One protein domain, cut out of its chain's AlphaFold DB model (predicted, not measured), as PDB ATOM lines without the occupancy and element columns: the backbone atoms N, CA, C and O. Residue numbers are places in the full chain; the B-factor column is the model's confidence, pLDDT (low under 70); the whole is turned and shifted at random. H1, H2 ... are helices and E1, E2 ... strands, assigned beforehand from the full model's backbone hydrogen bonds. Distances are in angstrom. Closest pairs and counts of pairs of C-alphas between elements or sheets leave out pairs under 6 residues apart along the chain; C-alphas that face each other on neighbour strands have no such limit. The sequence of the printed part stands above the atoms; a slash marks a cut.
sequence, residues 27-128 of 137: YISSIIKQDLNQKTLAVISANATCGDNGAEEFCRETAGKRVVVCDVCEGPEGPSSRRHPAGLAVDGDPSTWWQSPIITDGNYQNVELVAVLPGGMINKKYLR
ATOM      1  N   TYR A  27      12.393  22.612  32.885       52.56
ATOM      2  CA  TYR A  27      13.557  22.909  33.699       52.56
ATOM      3  C   TYR A  27      13.668  24.398  34.061       52.56
ATOM      4  O   TYR A  27      13.580  24.731  35.234       52.56
ATOM      5  N   ILE A  28      13.782  25.302  33.085       53.31
ATOM      6  CA  ILE A  28      13.906  26.747  33.341       53.31
ATOM      7  C   ILE A  28      12.614  27.330  33.942       53.31
ATOM      8  O   ILE A  28      12.666  28.080  34.908       53.31
ATOM      9  N   SER A  29      11.441  26.924  33.454       53.28
ATOM     10  CA  SER A  29      10.142  27.246  34.049       53.28
ATOM     11  C   SER A  29      10.035  26.714  35.480       53.28
ATOM     12  O   SER A  29       9.473  27.403  36.317       53.28
ATOM     13  N   SER A  30      10.580  25.533  35.804       55.34
ATOM     14  CA  SER A  30      10.650  25.033  37.189       55.34
ATOM     15  C   SER A  30      11.637  25.829  38.038       55.34
ATOM     16  O   SER A  30      11.343  26.062  39.204       55.34
ATOM     17  N   ILE A  31      12.769  26.261  37.479       57.78
ATOM     18  CA  ILE A  31      13.727  27.140  38.162       57.78
ATOM     19  C   ILE A  31      13.053  28.477  38.495       57.78
ATOM     20  O   ILE A  31      13.103  28.922  39.635       57.78
ATOM     21  N   ILE A  32      12.343  29.075  37.535       54.56
ATOM     22  CA  ILE A  32      11.611  30.336  37.719       54.56
ATOM     23  C   ILE A  32      10.405  30.151  38.656       54.56
ATOM     24  O   ILE A  32      10.105  31.025  39.460       54.56
ATOM     25  N   LYS A  33       9.717  29.002  38.603       51.84
ATOM     26  CA  LYS A  33       8.572  28.687  39.478       51.84
ATOM     27  C   LYS A  33       8.957  28.375  40.920       51.84
ATOM     28  O   LYS A  33       8.071  28.410  41.764       51.84
ATOM     29  N   GLN A  34      10.212  28.044  41.222       49.41
ATOM     30  CA  GLN A  34      10.651  27.861  42.611       49.41
ATOM     31  C   GLN A  34      10.789  29.193  43.366       49.41
ATOM     32  O   GLN A  34      10.845  29.179  44.593       49.41
ATOM     33  N   ASP A  35      10.750  30.326  42.660       51.09
ATOM     34  CA  ASP A  35      10.909  31.668  43.221       51.09
ATOM     35  C   ASP A  35       9.620  32.497  43.037       51.09
ATOM     36  O   ASP A  35       9.553  33.490  42.312       51.09
ATOM     37  N   LEU A  36       8.526  32.038  43.661       44.44
ATOM     38  CA  LEU A  36       7.157  32.568  43.491       44.44
ATOM     39  C   LEU A  36       6.948  34.033  43.927       44.44
ATOM     40  O   LEU A  36       5.822  34.521  43.848       44.44
ATOM     41  N   ASN A  37       7.994  34.753  44.343       43.78
ATOM     42  CA  ASN A  37       7.906  36.163  44.734       43.78
ATOM     43  C   ASN A  37       8.723  37.130  43.863       43.78
ATOM     44  O   ASN A  37       8.613  38.340  44.067       43.78
ATOM     45  N   GLN A  38       9.482  36.659  42.867       46.53
ATOM     46  CA  GLN A  38      10.206  37.539  41.948       46.53
ATOM     47  C   GLN A  38       9.867  37.237  40.494       46.53
ATOM     48  O   GLN A  38      10.476  36.425  39.803       46.53
ATOM     49  N   LYS A  39       8.895  37.997  39.994       47.03
ATOM     50  CA  LYS A  39       8.769  38.252  38.566       47.03
ATOM     51  C   LYS A  39      10.127  38.775  38.064       47.03
ATOM     52  O   LYS A  39      10.595  39.809  38.530       47.03
ATOM     53  N   THR A  40      10.708  38.084  37.083       55.97
ATOM     54  CA  THR A  40      11.653  38.639  36.093       55.97
ATOM     55  C   THR A  40      12.951  39.263  36.620       55.97
ATOM     56  O   THR A  40      13.056  40.480  36.692       55.97
ATOM     57  N   LEU A  41      13.986  38.455  36.872       56.50
ATOM     58  CA  LEU A  41      15.388  38.912  36.774       56.50
ATOM     59  C   LEU A  41      16.402  37.785  36.509       56.50
ATOM     60  O   LEU A  41      17.604  37.989  36.660       56.50
ATOM     61  N   ALA A  42      15.939  36.599  36.102       65.56
ATOM     62  CA  ALA A  42      16.846  35.535  35.702       65.56
ATOM     63  C   ALA A  42      17.566  35.945  34.406       65.56
ATOM     64  O   ALA A  42      16.942  36.006  33.347       65.56
ATOM     65  N   VAL A  43      18.863  36.247  34.481       76.81
ATOM     66  CA  VAL A  43      19.684  36.475  33.286       76.81
ATOM     67  C   VAL A  43      20.045  35.109  32.723       76.81
ATOM     68  O   VAL A  43      20.734  34.329  33.382       76.81
ATOM     69  N   ILE A  44      19.559  34.816  31.518       78.38
ATOM     70  CA  ILE A  44      19.897  33.590  30.799       78.38
ATOM     71  C   ILE A  44      20.983  33.891  29.776       78.38
ATOM     72  O   ILE A  44      20.866  34.825  28.983       78.38
ATOM     73  N   SER A  45      22.024  33.072  29.776       84.44
ATOM     74  CA  SER A  45      23.094  33.096  28.786       84.44
ATOM     75  C   SER A  45      23.349  31.681  28.282       84.44
ATOM     76  O   SER A  45      23.187  30.715  29.026       84.44
ATOM     77  N   ALA A  46      23.739  31.555  27.019       84.50
ATOM     78  CA  ALA A  46      24.204  30.306  26.442       84.50
ATOM     79  C   ALA A  46      25.644  30.483  25.960       84.50
ATOM     80  O   ALA A  46      25.998  31.549  25.463       84.50
ATOM     81  N   ASN A  47      26.451  29.428  26.070       86.56
ATOM     82  CA  ASN A  47      27.792  29.384  25.474       86.56
ATOM     83  C   ASN A  47      27.736  29.532  23.941       86.56
ATOM     84  O   ASN A  47      28.619  30.128  23.337       86.56
ATOM     85  N   ALA A  48      26.691  28.991  23.312       87.06
ATOM     86  CA  ALA A  48      26.526  29.042  21.870       87.06
ATOM     87  C   ALA A  48      25.045  29.144  21.497       87.06
ATOM     88  O   ALA A  48      24.218  28.428  22.071       87.06
ATOM     89  N   THR A  49      24.724  30.003  20.532       87.25
ATOM     90  CA  THR A  49      23.375  30.197  19.984       87.25
ATOM     91  C   THR A  49      23.426  30.096  18.460       87.25
ATOM     92  O   THR A  49      24.424  30.474  17.849       87.25
ATOM     93  N   CYS A  50      22.381  29.551  17.832       85.88
ATOM     94  CA  CYS A  50      22.345  29.484  16.370       85.88
ATOM     95  C   CYS A  50      22.475  30.883  15.755       85.88
ATOM     96  O   CYS A  50      21.999  31.870  16.323       85.88
ATOM     97  N   GLY A  51      23.128  30.975  14.600       88.81
ATOM     98  CA  GLY A  51      23.314  32.256  13.926       88.81
ATOM     99  C   GLY A  51      24.564  33.033  14.355       88.81
ATOM    100  O   GLY A  51      24.968  33.945  13.632       88.81
ATOM    101  N   ASP A  52      25.200  32.686  15.486       88.69
ATOM    102  CA  ASP A  52      26.381  33.397  16.009       88.69
ATOM    103  C   ASP A  52      27.574  33.338  15.035       88.69
ATOM    104  O   ASP A  52      28.302  34.318  14.882       88.69
ATOM    105  N   ASN A  53      27.742  32.211  14.332       86.75
ATOM    106  CA  ASN A  53      28.815  31.985  13.354       86.75
ATOM    107  C   ASN A  53      28.343  32.086  11.890       86.75
ATOM    108  O   ASN A  53      29.030  31.622  10.978       86.75
ATOM    109  N   GLY A  54      27.190  32.713  11.655       86.12
ATOM    110  CA  GLY A  54      26.565  32.825  10.338       86.12
ATOM    111  C   GLY A  54      25.212  32.128  10.281       86.12
ATOM    112  O   GLY A  54      24.803  31.463  11.224       86.12
ATOM    113  N   ALA A  55      24.490  32.323   9.178       86.75
ATOM    114  CA  ALA A  55      23.159  31.756   9.009       86.75
ATOM    115  C   ALA A  55      23.208  30.220   8.919       86.75
ATOM    116  O   ALA A  55      24.024  29.661   8.185       86.75
ATOM    117  N   GLU A  56      22.305  29.556   9.634       84.94
ATOM    118  CA  GLU A  56      22.234  28.100   9.753       84.94
ATOM    119  C   GLU A  56      20.830  27.612   9.371       84.94
ATOM    120  O   GLU A  56      19.831  28.124   9.875       84.94
ATOM    121  N   GLU A  57      20.729  26.621   8.485       83.12
ATOM    122  CA  GLU A  57      19.448  25.975   8.170       83.12
ATOM    123  C   GLU A  57      19.072  24.996   9.290       83.12
ATOM    124  O   GLU A  57      19.935  24.319   9.837       83.12
ATOM    125  N   PHE A  58      17.793  24.893   9.638       77.81
ATOM    126  CA  PHE A  58      17.290  23.886  10.567       77.81
ATOM    127  C   PHE A  58      15.928  23.370  10.114       77.81
ATOM    128  O   PHE A  58      15.159  24.079   9.471       77.81
ATOM    129  N   CYS A  59      15.594  22.140  10.499       73.81
ATOM    130  CA  CYS A  59      14.298  21.540  10.201       73.81
ATOM    131  C   CYS A  59      13.598  21.107  11.488       73.81
ATOM    132  O   CYS A  59      14.213  20.532  12.385       73.81
ATOM    133  N   ARG A  60      12.290  21.357  11.573       70.12
ATOM    134  CA  ARG A  60      11.443  20.968  12.703       70.12
ATOM    135  C   ARG A  60      10.189  20.247  12.236       70.12
ATOM    136  O   ARG A  60       9.588  20.593  11.219       70.12
ATOM    137  N   GLU A  61       9.753  19.270  13.016       66.38
ATOM    138  CA  GLU A  61       8.436  18.669  12.833       66.38
ATOM    139  C   GLU A  61       7.348  19.573  13.408       66.38
ATOM    140  O   GLU A  61       7.461  20.121  14.507       66.38
ATOM    141  N   THR A  62       6.262  19.738  12.658       59.50
ATOM    142  CA  THR A  62       5.111  20.507  13.135       59.50
ATOM    143  C   THR A  62       4.305  19.670  14.125       59.50
ATOM    144  O   THR A  62       3.789  18.614  13.770       59.50
ATOM    145  N   ALA A  63       4.118  20.150  15.357       54.34
ATOM    146  CA  ALA A  63       3.330  19.439  16.364       54.34
ATOM    147  C   ALA A  63       1.932  19.047  15.830       54.34
ATOM    148  O   ALA A  63       1.164  19.891  15.368       54.34
ATOM    149  N   GLY A  64       1.611  17.749  15.874       56.47
ATOM    150  CA  GLY A  64       0.333  17.201  15.399       56.47
ATOM    151  C   GLY A  64       0.242  16.925  13.890       56.47
ATOM    152  O   GLY A  64      -0.789  16.433  13.433       56.47
ATOM    153  N   LYS A  65       1.297  17.192  13.108       57.41
ATOM    154  CA  LYS A  65       1.380  16.858  11.677       57.41
ATOM    155  C   LYS A  65       2.720  16.181  11.386       57.41
ATOM    156  O   LYS A  65       3.759  16.673  11.791       57.41
ATOM    157  N   ARG A  66       2.731  15.099  10.601       67.44
ATOM    158  CA  ARG A  66       3.975  14.460  10.111       67.44
ATOM    159  C   ARG A  66       4.622  15.258   8.967       67.44
ATOM    160  O   ARG A  66       4.947  14.705   7.924       67.44
ATOM    161  N   VAL A  67       4.701  16.579   9.122       66.69
ATOM    162  CA  VAL A  67       5.261  17.506   8.135       66.69
ATOM    163  C   VAL A  67       6.493  18.150   8.750       66.69
ATOM    164  O   VAL A  67       6.405  18.787   9.803       66.69
ATOM    165  N   VAL A  68       7.622  17.981   8.067       68.62
ATOM    166  CA  VAL A  68       8.885  18.649   8.383       68.62
ATOM    167  C   VAL A  68       8.891  20.011   7.694       68.62
ATOM    168  O   VAL A  68       8.618  20.102   6.498       68.62
ATOM    169  N   VAL A  69       9.176  21.063   8.455       72.62
ATOM    170  CA  VAL A  69       9.349  22.433   7.965       72.62
ATOM    171  C   VAL A  69      10.791  22.835   8.220       72.62
ATOM    172  O   VAL A  69      11.250  22.730   9.355       72.62
ATOM    173  N   CYS A  70      11.480  23.292   7.180       77.38
ATOM    174  CA  CYS A  70      12.833  23.819   7.286       77.38
ATOM    175  C   CYS A  70      12.815  25.345   7.189       77.38
ATOM    176  O   CYS A  70      12.017  25.910   6.439       77.38
ATOM    177  N   ASP A  71      13.658  25.991   7.982       81.62
ATOM    178  CA  ASP A  71      13.813  27.442   8.063       81.62
ATOM    179  C   ASP A  71      15.286  27.780   8.353       81.62
ATOM    180  O   ASP A  71      16.120  26.887   8.507       81.62
ATOM    181  N   VAL A  72      15.615  29.068   8.409       85.06
ATOM    182  CA  VAL A  72      16.976  29.559   8.639       85.06
ATOM    183  C   VAL A  72      17.030  30.328   9.953       85.06
ATOM    184  O   VAL A  72      16.264  31.269  10.157       85.06
ATOM    185  N   CYS A  73      17.958  29.944  10.827       85.06
ATOM    186  CA  CYS A  73      18.360  30.749  11.968       85.06
ATOM    187  C   CYS A  73      19.454  31.729  11.538       85.06
ATOM    188  O   CYS A  73      20.448  31.347  10.920       85.06
ATOM    189  N   GLU A  74      19.276  32.997  11.883       90.94
ATOM    190  CA  GLU A  74      20.235  34.060  11.614       90.94
ATOM    191  C   GLU A  74      20.689  34.722  12.917       90.94
ATOM    192  O   GLU A  74      19.958  34.778  13.910       90.94
ATOM    193  N   GLY A  75      21.914  35.245  12.892       90.00
ATOM    194  CA  GLY A  75      22.510  35.941  14.024       90.00
ATOM    195  C   GLY A  75      21.875  37.307  14.320       90.00
ATOM    196  O   GLY A  75      20.865  37.694  13.722       90.00
ATOM    197  N   PRO A  76      22.487  38.095  15.223       88.00
ATOM    198  CA  PRO A  76      21.961  39.387  15.680       88.00
ATOM    199  C   PRO A  76      21.626  40.386  14.560       88.00
ATOM    200  O   PRO A  76      20.680  41.165  14.700       88.00
ATOM    201  N   GLU A  77      22.366  40.320  13.452       88.44
ATOM    202  CA  GLU A  77      22.217  41.180  12.269       88.44
ATOM    203  C   GLU A  77      21.049  40.771  11.346       88.44
ATOM    204  O   GLU A  77      20.607  41.569  10.518       88.44
ATOM    205  N   GLY A  78      20.524  39.545  11.477       89.69
ATOM    206  CA  GLY A  78      19.414  39.025  10.666       89.69
ATOM    207  C   GLY A  78      18.048  39.611  11.055       89.69
ATOM    208  O   GLY A  78      17.953  40.427  11.970       89.69
ATOM    209  N   PRO A  79      16.927  39.223  10.425       91.12
ATOM    210  CA  PRO A  79      15.591  39.675  10.817       91.12
ATOM    211  C   PRO A  79      15.169  39.064  12.162       91.12
ATOM    212  O   PRO A  79      15.458  37.906  12.442       91.12
ATOM    213  N   SER A  80      14.435  39.813  12.992       88.56
ATOM    214  CA  SER A  80      14.048  39.371  14.347       88.56
ATOM    215  C   SER A  80      13.260  38.058  14.382       88.56
ATOM    216  O   SER A  80      13.332  37.342  15.371       88.56
ATOM    217  N   SER A  81      12.538  37.723  13.308       88.06
ATOM    218  CA  SER A  81      11.796  36.463  13.173       88.06
ATOM    219  C   SER A  81      12.681  35.223  13.018       88.06
ATOM    220  O   SER A  81      12.172  34.118  13.150       88.06
ATOM    221  N   ARG A  82      13.972  35.400  12.710       89.94
ATOM    222  CA  ARG A  82      14.964  34.325  12.532       89.94
ATOM    223  C   ARG A  82      16.024  34.302  13.635       89.94
ATOM    224  O   ARG A  82      17.000  33.570  13.526       89.94
ATOM    225  N   ARG A  83      15.858  35.126  14.675       91.25
ATOM    226  CA  ARG A  83      16.789  35.214  15.806       91.25
ATOM    227  C   ARG A  83      16.248  34.421  16.985       91.25
ATOM    228  O   ARG A  83      15.099  34.614  17.379       91.25
ATOM    229  N   HIS A  84      17.112  33.628  17.613       87.12
ATOM    230  CA  HIS A  84      16.740  32.777  18.748       87.12
ATOM    231  C   HIS A  84      17.666  32.943  19.971       87.12
ATOM    232  O   HIS A  84      18.240  31.957  20.435       87.12
ATOM    233  N   PRO A  85      17.858  34.167  20.515       89.81
ATOM    234  CA  PRO A  85      18.775  34.414  21.628       89.81
ATOM    235  C   PRO A  85      18.335  33.753  22.940       89.81
ATOM    236  O   PRO A  85      17.151  33.522  23.178       89.81
ATOM    237  N   ALA A  86      19.297  33.517  23.840       85.00
ATOM    238  CA  ALA A  86      19.096  32.801  25.108       85.00
ATOM    239  C   ALA A  86      18.003  33.404  26.011       85.00
ATOM    240  O   ALA A  86      17.330  32.677  26.742       85.00
ATOM    241  N   GLY A  87      17.769  34.716  25.920       80.31
ATOM    242  CA  GLY A  87      16.698  35.399  26.651       80.31
ATOM    243  C   GLY A  87      15.283  34.940  26.277       80.31
ATOM    244  O   GLY A  87      14.399  34.974  27.131       80.31
ATOM    245  N   LEU A  88      15.069  34.432  25.055       81.69
ATOM    246  CA  LEU A  88      13.764  33.908  24.623       81.69
ATOM    247  C   LEU A  88      13.415  32.569  25.290       81.69
ATOM    248  O   LEU A  88      12.301  32.079  25.166       81.69
ATOM    249  N   ALA A  89      14.338  31.962  26.039       75.62
ATOM    250  CA  ALA A  89      14.024  30.786  26.845       75.62
ATOM    251  C   ALA A  89      13.098  31.106  28.040       75.62
ATOM    252  O   ALA A  89      12.534  30.184  28.635       75.62
ATOM    253  N   VAL A  90      12.988  32.386  28.430       73.88
ATOM    254  CA  VAL A  90      12.343  32.837  29.681       73.88
ATOM    255  C   VAL A  90      11.439  34.051  29.532       73.88
ATOM    256  O   VAL A  90      10.927  34.556  30.530       73.88
ATOM    257  N   ASP A  91      11.230  34.525  28.310       73.81
ATOM    258  CA  ASP A  91      10.370  35.677  28.023       73.81
ATOM    259  C   ASP A  91       8.879  35.409  28.311       73.81
ATOM    260  O   ASP A  91       8.087  36.338  28.454       73.81
ATOM    261  N   GLY A  92       8.508  34.136  28.468       68.62
ATOM    262  CA  GLY A  92       7.145  33.689  28.735       68.62
ATOM    263  C   GLY A  92       6.270  33.599  27.484       68.62
ATOM    264  O   GLY A  92       5.099  33.231  27.608       68.62
ATOM    265  N   ASP A  93       6.807  33.902  26.301       72.75
ATOM    266  CA  ASP A  93       6.075  33.831  25.043       72.75
ATOM    267  C   ASP A  93       6.188  32.399  24.471       72.75
ATOM    268  O   ASP A  93       7.273  31.818  24.400       72.75
ATOM    269  N   PRO A  94       5.063  31.732  24.159       69.25
ATOM    270  CA  PRO A  94       5.074  30.374  23.616       69.25
ATOM    271  C   PRO A  94       5.451  30.303  22.128       69.25
ATOM    272  O   PRO A  94       5.600  29.199  21.602       69.25
ATOM    273  N   SER A  95       5.523  31.441  21.434       74.44
ATOM    274  CA  SER A  95       5.861  31.546  20.012       74.44
ATOM    275  C   SER A  95       7.343  31.824  19.758       74.44
ATOM    276  O   SER A  95       7.803  31.693  18.624       74.44
ATOM    277  N   THR A  96       8.089  32.158  20.807       77.38
ATOM    278  CA  THR A  96       9.529  32.406  20.795       77.38
ATOM    279  C   THR A  96      10.268  31.293  21.539       77.38
ATOM    280  O   THR A  96       9.706  30.551  22.347       77.38
ATOM    281  N   TRP A  97      11.545  31.116  21.204       80.00
ATOM    282  CA  TRP A  97      12.412  30.127  21.839       80.00
ATOM    283  C   TRP A  97      13.880  30.513  21.662       80.00
ATOM    284  O   TRP A  97      14.236  31.272  20.757       80.00
ATOM    285  N   TRP A  98      14.734  29.954  22.516       85.00
ATOM    286  CA  TRP A  98      16.175  29.889  22.279       85.00
ATOM    287  C   TRP A  98      16.534  28.603  21.527       85.00
ATOM    288  O   TRP A  98      15.941  27.553  21.788       85.00
ATOM    289  N   GLN A  99      17.531  28.673  20.643       82.69
ATOM    290  CA  GLN A  99      18.010  27.534  19.862       82.69
ATOM    291  C   GLN A  99      19.539  27.457  19.857       82.69
ATOM    292  O   GLN A  99      20.233  28.455  19.648       82.69
ATOM    293  N   SER A 100      20.070  26.250  20.067       82.75
ATOM    294  CA  SER A 100      21.505  25.994  19.922       82.75
ATOM    295  C   SER A 100      21.934  26.014  18.454       82.75
ATOM    296  O   SER A 100      21.099  25.728  17.593       82.75
ATOM    297  N   PRO A 101      23.229  26.210  18.159       82.62
ATOM    298  CA  PRO A 101      23.747  25.994  16.817       82.62
ATOM    299  C   PRO A 101      23.520  24.571  16.322       82.62
ATOM    300  O   PRO A 101      23.317  23.635  17.112       82.62
ATOM    301  N   ILE A 102      23.636  24.426  15.007       74.50
ATOM    302  CA  ILE A 102      23.668  23.134  14.337       74.50
ATOM    303  C   ILE A 102      24.917  22.342  14.751       74.50
ATOM    304  O   ILE A 102      26.048  22.833  14.707       74.50
ATOM    305  N   ILE A 103      24.736  21.083  15.147       70.31
ATOM    306  CA  ILE A 103      25.855  20.184  15.444       70.31
ATOM    307  C   ILE A 103      26.377  19.645  14.116       70.31
ATOM    308  O   ILE A 103      25.731  18.824  13.467       70.31
ATOM    309  N   THR A 104      27.557  20.108  13.719       64.69
ATOM    310  CA  THR A 104      28.268  19.654  12.518       64.69
ATOM    311  C   THR A 104      29.651  19.152  12.912       64.69
ATOM    312  O   THR A 104      30.374  19.835  13.632       64.69
ATOM    313  N   ASP A 105      29.995  17.932  12.486       56.62
ATOM    314  CA  ASP A 105      31.338  17.330  12.591       56.62
ATOM    315  C   ASP A 105      32.073  17.581  13.931       56.62
ATOM    316  O   ASP A 105      33.206  18.053  13.992       56.62
ATOM    317  N   GLY A 106      31.383  17.329  15.048       60.62
ATOM    318  CA  GLY A 106      31.949  17.445  16.394       60.62
ATOM    319  C   GLY A 106      31.968  18.853  17.012       60.62
ATOM    320  O   GLY A 106      32.313  18.977  18.193       60.62
ATOM    321  N   ASN A 107      31.539  19.892  16.296       64.12
ATOM    322  CA  ASN A 107      31.306  21.218  16.874       64.12
ATOM    323  C   ASN A 107      29.994  21.260  17.671       64.12
ATOM    324  O   ASN A 107      29.033  20.566  17.352       64.12
ATOM    325  N   TYR A 108      29.964  22.068  18.736       71.25
ATOM    326  CA  TYR A 108      28.791  22.259  19.606       71.25
ATOM    327  C   TYR A 108      28.263  20.988  20.303       71.25
ATOM    328  O   TYR A 108      27.107  20.920  20.711       71.25
ATOM    329  N   GLN A 109      29.133  19.999  20.543       68.38
ATOM    330  CA  GLN A 109      28.805  18.807  21.344       68.38
ATOM    331  C   GLN A 109      28.500  19.114  22.822       68.38
ATOM    332  O   GLN A 109      27.877  18.306  23.506       68.38
ATOM    333  N   ASN A 110      28.953  20.267  23.321       73.69
ATOM    334  CA  ASN A 110      28.761  20.701  24.703       73.69
ATOM    335  C   ASN A 110      28.183  22.120  24.721       73.69
ATOM    336  O   ASN A 110      28.925  23.103  24.792       73.69
ATOM    337  N   VAL A 111      26.856  22.230  24.652       76.44
ATOM    338  CA  VAL A 111      26.168  23.518  24.796       76.44
ATOM    339  C   VAL A 111      25.727  23.677  26.247       76.44
ATOM    340  O   VAL A 111      25.104  22.789  26.826       76.44
ATOM    341  N   GLU A 112      26.073  24.809  26.851       79.69
ATOM    342  CA  GLU A 112      25.684  25.146  28.217       79.69
ATOM    343  C   GLU A 112      24.693  26.307  28.196       79.69
ATOM    344  O   GLU A 112      24.964  27.336  27.575       79.69
ATOM    345  N   LEU A 113      23.575  26.136  28.901       77.62
ATOM    346  CA  LEU A 113      22.615  27.191  29.205       77.62
ATOM    347  C   LEU A 113      22.723  27.529  30.696       77.62
ATOM    348  O   LEU A 113      22.558  26.662  31.559       77.62
ATOM    349  N   VAL A 114      23.013  28.787  31.002       80.81
ATOM    350  CA  VAL A 114      23.250  29.296  32.353       80.81
ATOM    351  C   VAL A 114      22.143  30.270  32.722       80.81
ATOM    352  O   VAL A 114      21.919  31.254  32.024       80.81
ATOM    353  N   ALA A 115      21.479  30.010  33.844       77.50
ATOM    354  CA  ALA A 115      20.498  30.891  34.452       77.50
ATOM    355  C   ALA A 115      21.070  31.493  35.736       77.50
ATOM    356  O   ALA A 115      21.345  30.768  36.696       77.50
ATOM    357  N   VAL A 116      21.237  32.812  35.761       78.06
ATOM    358  CA  VAL A 116      21.647  33.563  36.952       78.06
ATOM    359  C   VAL A 116      20.410  34.191  37.573       78.06
ATOM    360  O   VAL A 116      19.787  35.057  36.966       78.06
ATOM    361  N   LEU A 117      20.048  33.741  38.770       73.81
ATOM    362  CA  LEU A 117      18.901  34.229  39.526       73.81
ATOM    363  C   LEU A 117      19.304  35.374  40.473       73.81
ATOM    364  O   LEU A 117      20.475  35.487  40.864       73.81
ATOM    365  N   PRO A 118      18.334  36.198  40.902       70.31
ATOM    366  CA  PRO A 118      18.526  37.136  42.003       70.31
ATOM    367  C   PRO A 118      19.123  36.453  43.242       70.31
ATOM    368  O   PRO A 118      18.823  35.303  43.547       70.31
ATOM    369  N   GLY A 119      20.018  37.146  43.949       72.81
ATOM    370  CA  GLY A 119      20.748  36.564  45.085       72.81
ATOM    371  C   GLY A 119      21.996  35.756  44.702       72.81
ATOM    372  O   GLY A 119      22.638  35.185  45.578       72.81
ATOM    373  N   GLY A 120      22.372  35.734  43.416       69.50
ATOM    374  CA  GLY A 120      23.622  35.127  42.945       69.50
ATOM    375  C   GLY A 120      23.557  33.610  42.765       69.50
ATOM    376  O   GLY A 120      24.592  32.971  42.585       69.50
ATOM    377  N   MET A 121      22.360  33.019  42.801       70.00
ATOM    378  CA  MET A 121      22.173  31.600  42.507       70.00
ATOM    379  C   MET A 121      22.385  31.338  41.012       70.00
ATOM    380  O   MET A 121      21.772  31.985  40.165       70.00
ATOM    381  N   ILE A 122      23.229  30.358  40.683       76.62
ATOM    382  CA  ILE A 122      23.552  29.989  39.300       76.62
ATOM    383  C   ILE A 122      23.067  28.565  39.043       76.62
ATOM    384  O   ILE A 122      23.495  27.628  39.714       76.62
ATOM    385  N   ASN A 123      22.210  28.398  38.039       73.00
ATOM    386  CA  ASN A 123      21.757  27.097  37.561       73.00
ATOM    387  C   ASN A 123      22.294  26.854  36.154       73.00
ATOM    388  O   ASN A 123      22.103  27.672  35.259       73.00
ATOM    389  N   LYS A 124      22.951  25.715  35.955       75.00
ATOM    390  CA  LYS A 124      23.550  25.331  34.675       75.00
ATOM    391  C   LYS A 124      22.807  24.134  34.106       75.00
ATOM    392  O   LYS A 124      22.481  23.201  34.841       75.00
ATOM    393  N   LYS A 125      22.532  24.157  32.807       73.94
ATOM    394  CA  LYS A 125      22.011  23.019  32.057       73.94
ATOM    395  C   LYS A 125      22.974  22.691  30.932       73.94
ATOM    396  O   LYS A 125      23.190  23.505  30.039       73.94
ATOM    397  N   TYR A 126      23.508  21.480  30.972       71.19
ATOM    398  CA  TYR A 126      24.327  20.943  29.895       71.19
ATOM    399  C   TYR A 126      23.427  20.218  28.903       71.19
ATOM    400  O   TYR A 126      22.743  19.254  29.254       71.19
ATOM    401  N   LEU A 127      23.423  20.699  27.668       69.62
ATOM    402  CA  LEU A 127      22.735  20.090  26.546       69.62
ATOM    403  C   LEU A 127      23.766  19.237  25.813       69.62
ATOM    404  O   LEU A 127      24.716  19.748  25.219       69.62
ATOM    405  N   ARG A 128      23.612  17.919  25.950       57.69
ATOM    406  CA  ARG A 128      24.424  16.929  25.241       57.69
ATOM    407  C   ARG A 128      23.611  16.362  24.089       57.69
ATOM    408  O   ARG A 128      22.413  16.135  24.292       57.69
TER     409      ARG A 128
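This is residues 27 to 128 of the 137 residues of the protein "Putative laminin alpha-1 2 chain" of Danaus plexippus plexippus (UniProt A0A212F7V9). With little regular structure, sheet E1 E4 E5 has helices H1 and H2 over one face; hairpin E2 E3 stands beyond one end, residues 62 to 67 sticking out. The printed part has 102 residues, class mixed, in order H1 E1 E2 E3 H2 E4 E5, both sheets antiparallel. It is only just compact, close to loose: radius of gyration of the C-alphas 14.9 A, spans 40 by 32 by 27 A.

H1 is residues 27 to 33, from C-alpha 27 at (13.557, 22.909, 33.699); E1 is residues 43 to 46, E2 residues 56 to 61, E3 residues 68 to 73, H2 residues 86 to 89, E4 residues 111 to 116, and E5 residues 122 to 127, with C-alpha 127 at (22.735, 20.090, 26.546).

Within hydrogen-bond range are N 45 and O 114, 2.9 A, and N 58 and O 71, 2.8 A. H2 and H1 are on the same face, at heights of 6.8 A and 10.0 A.

The printed part has no cut; links E3 to H2 and H2 to E4 are long. The mean pLDDT of the printed part is 73.4, and 34 residues are under 70, among them residues 27 to 42.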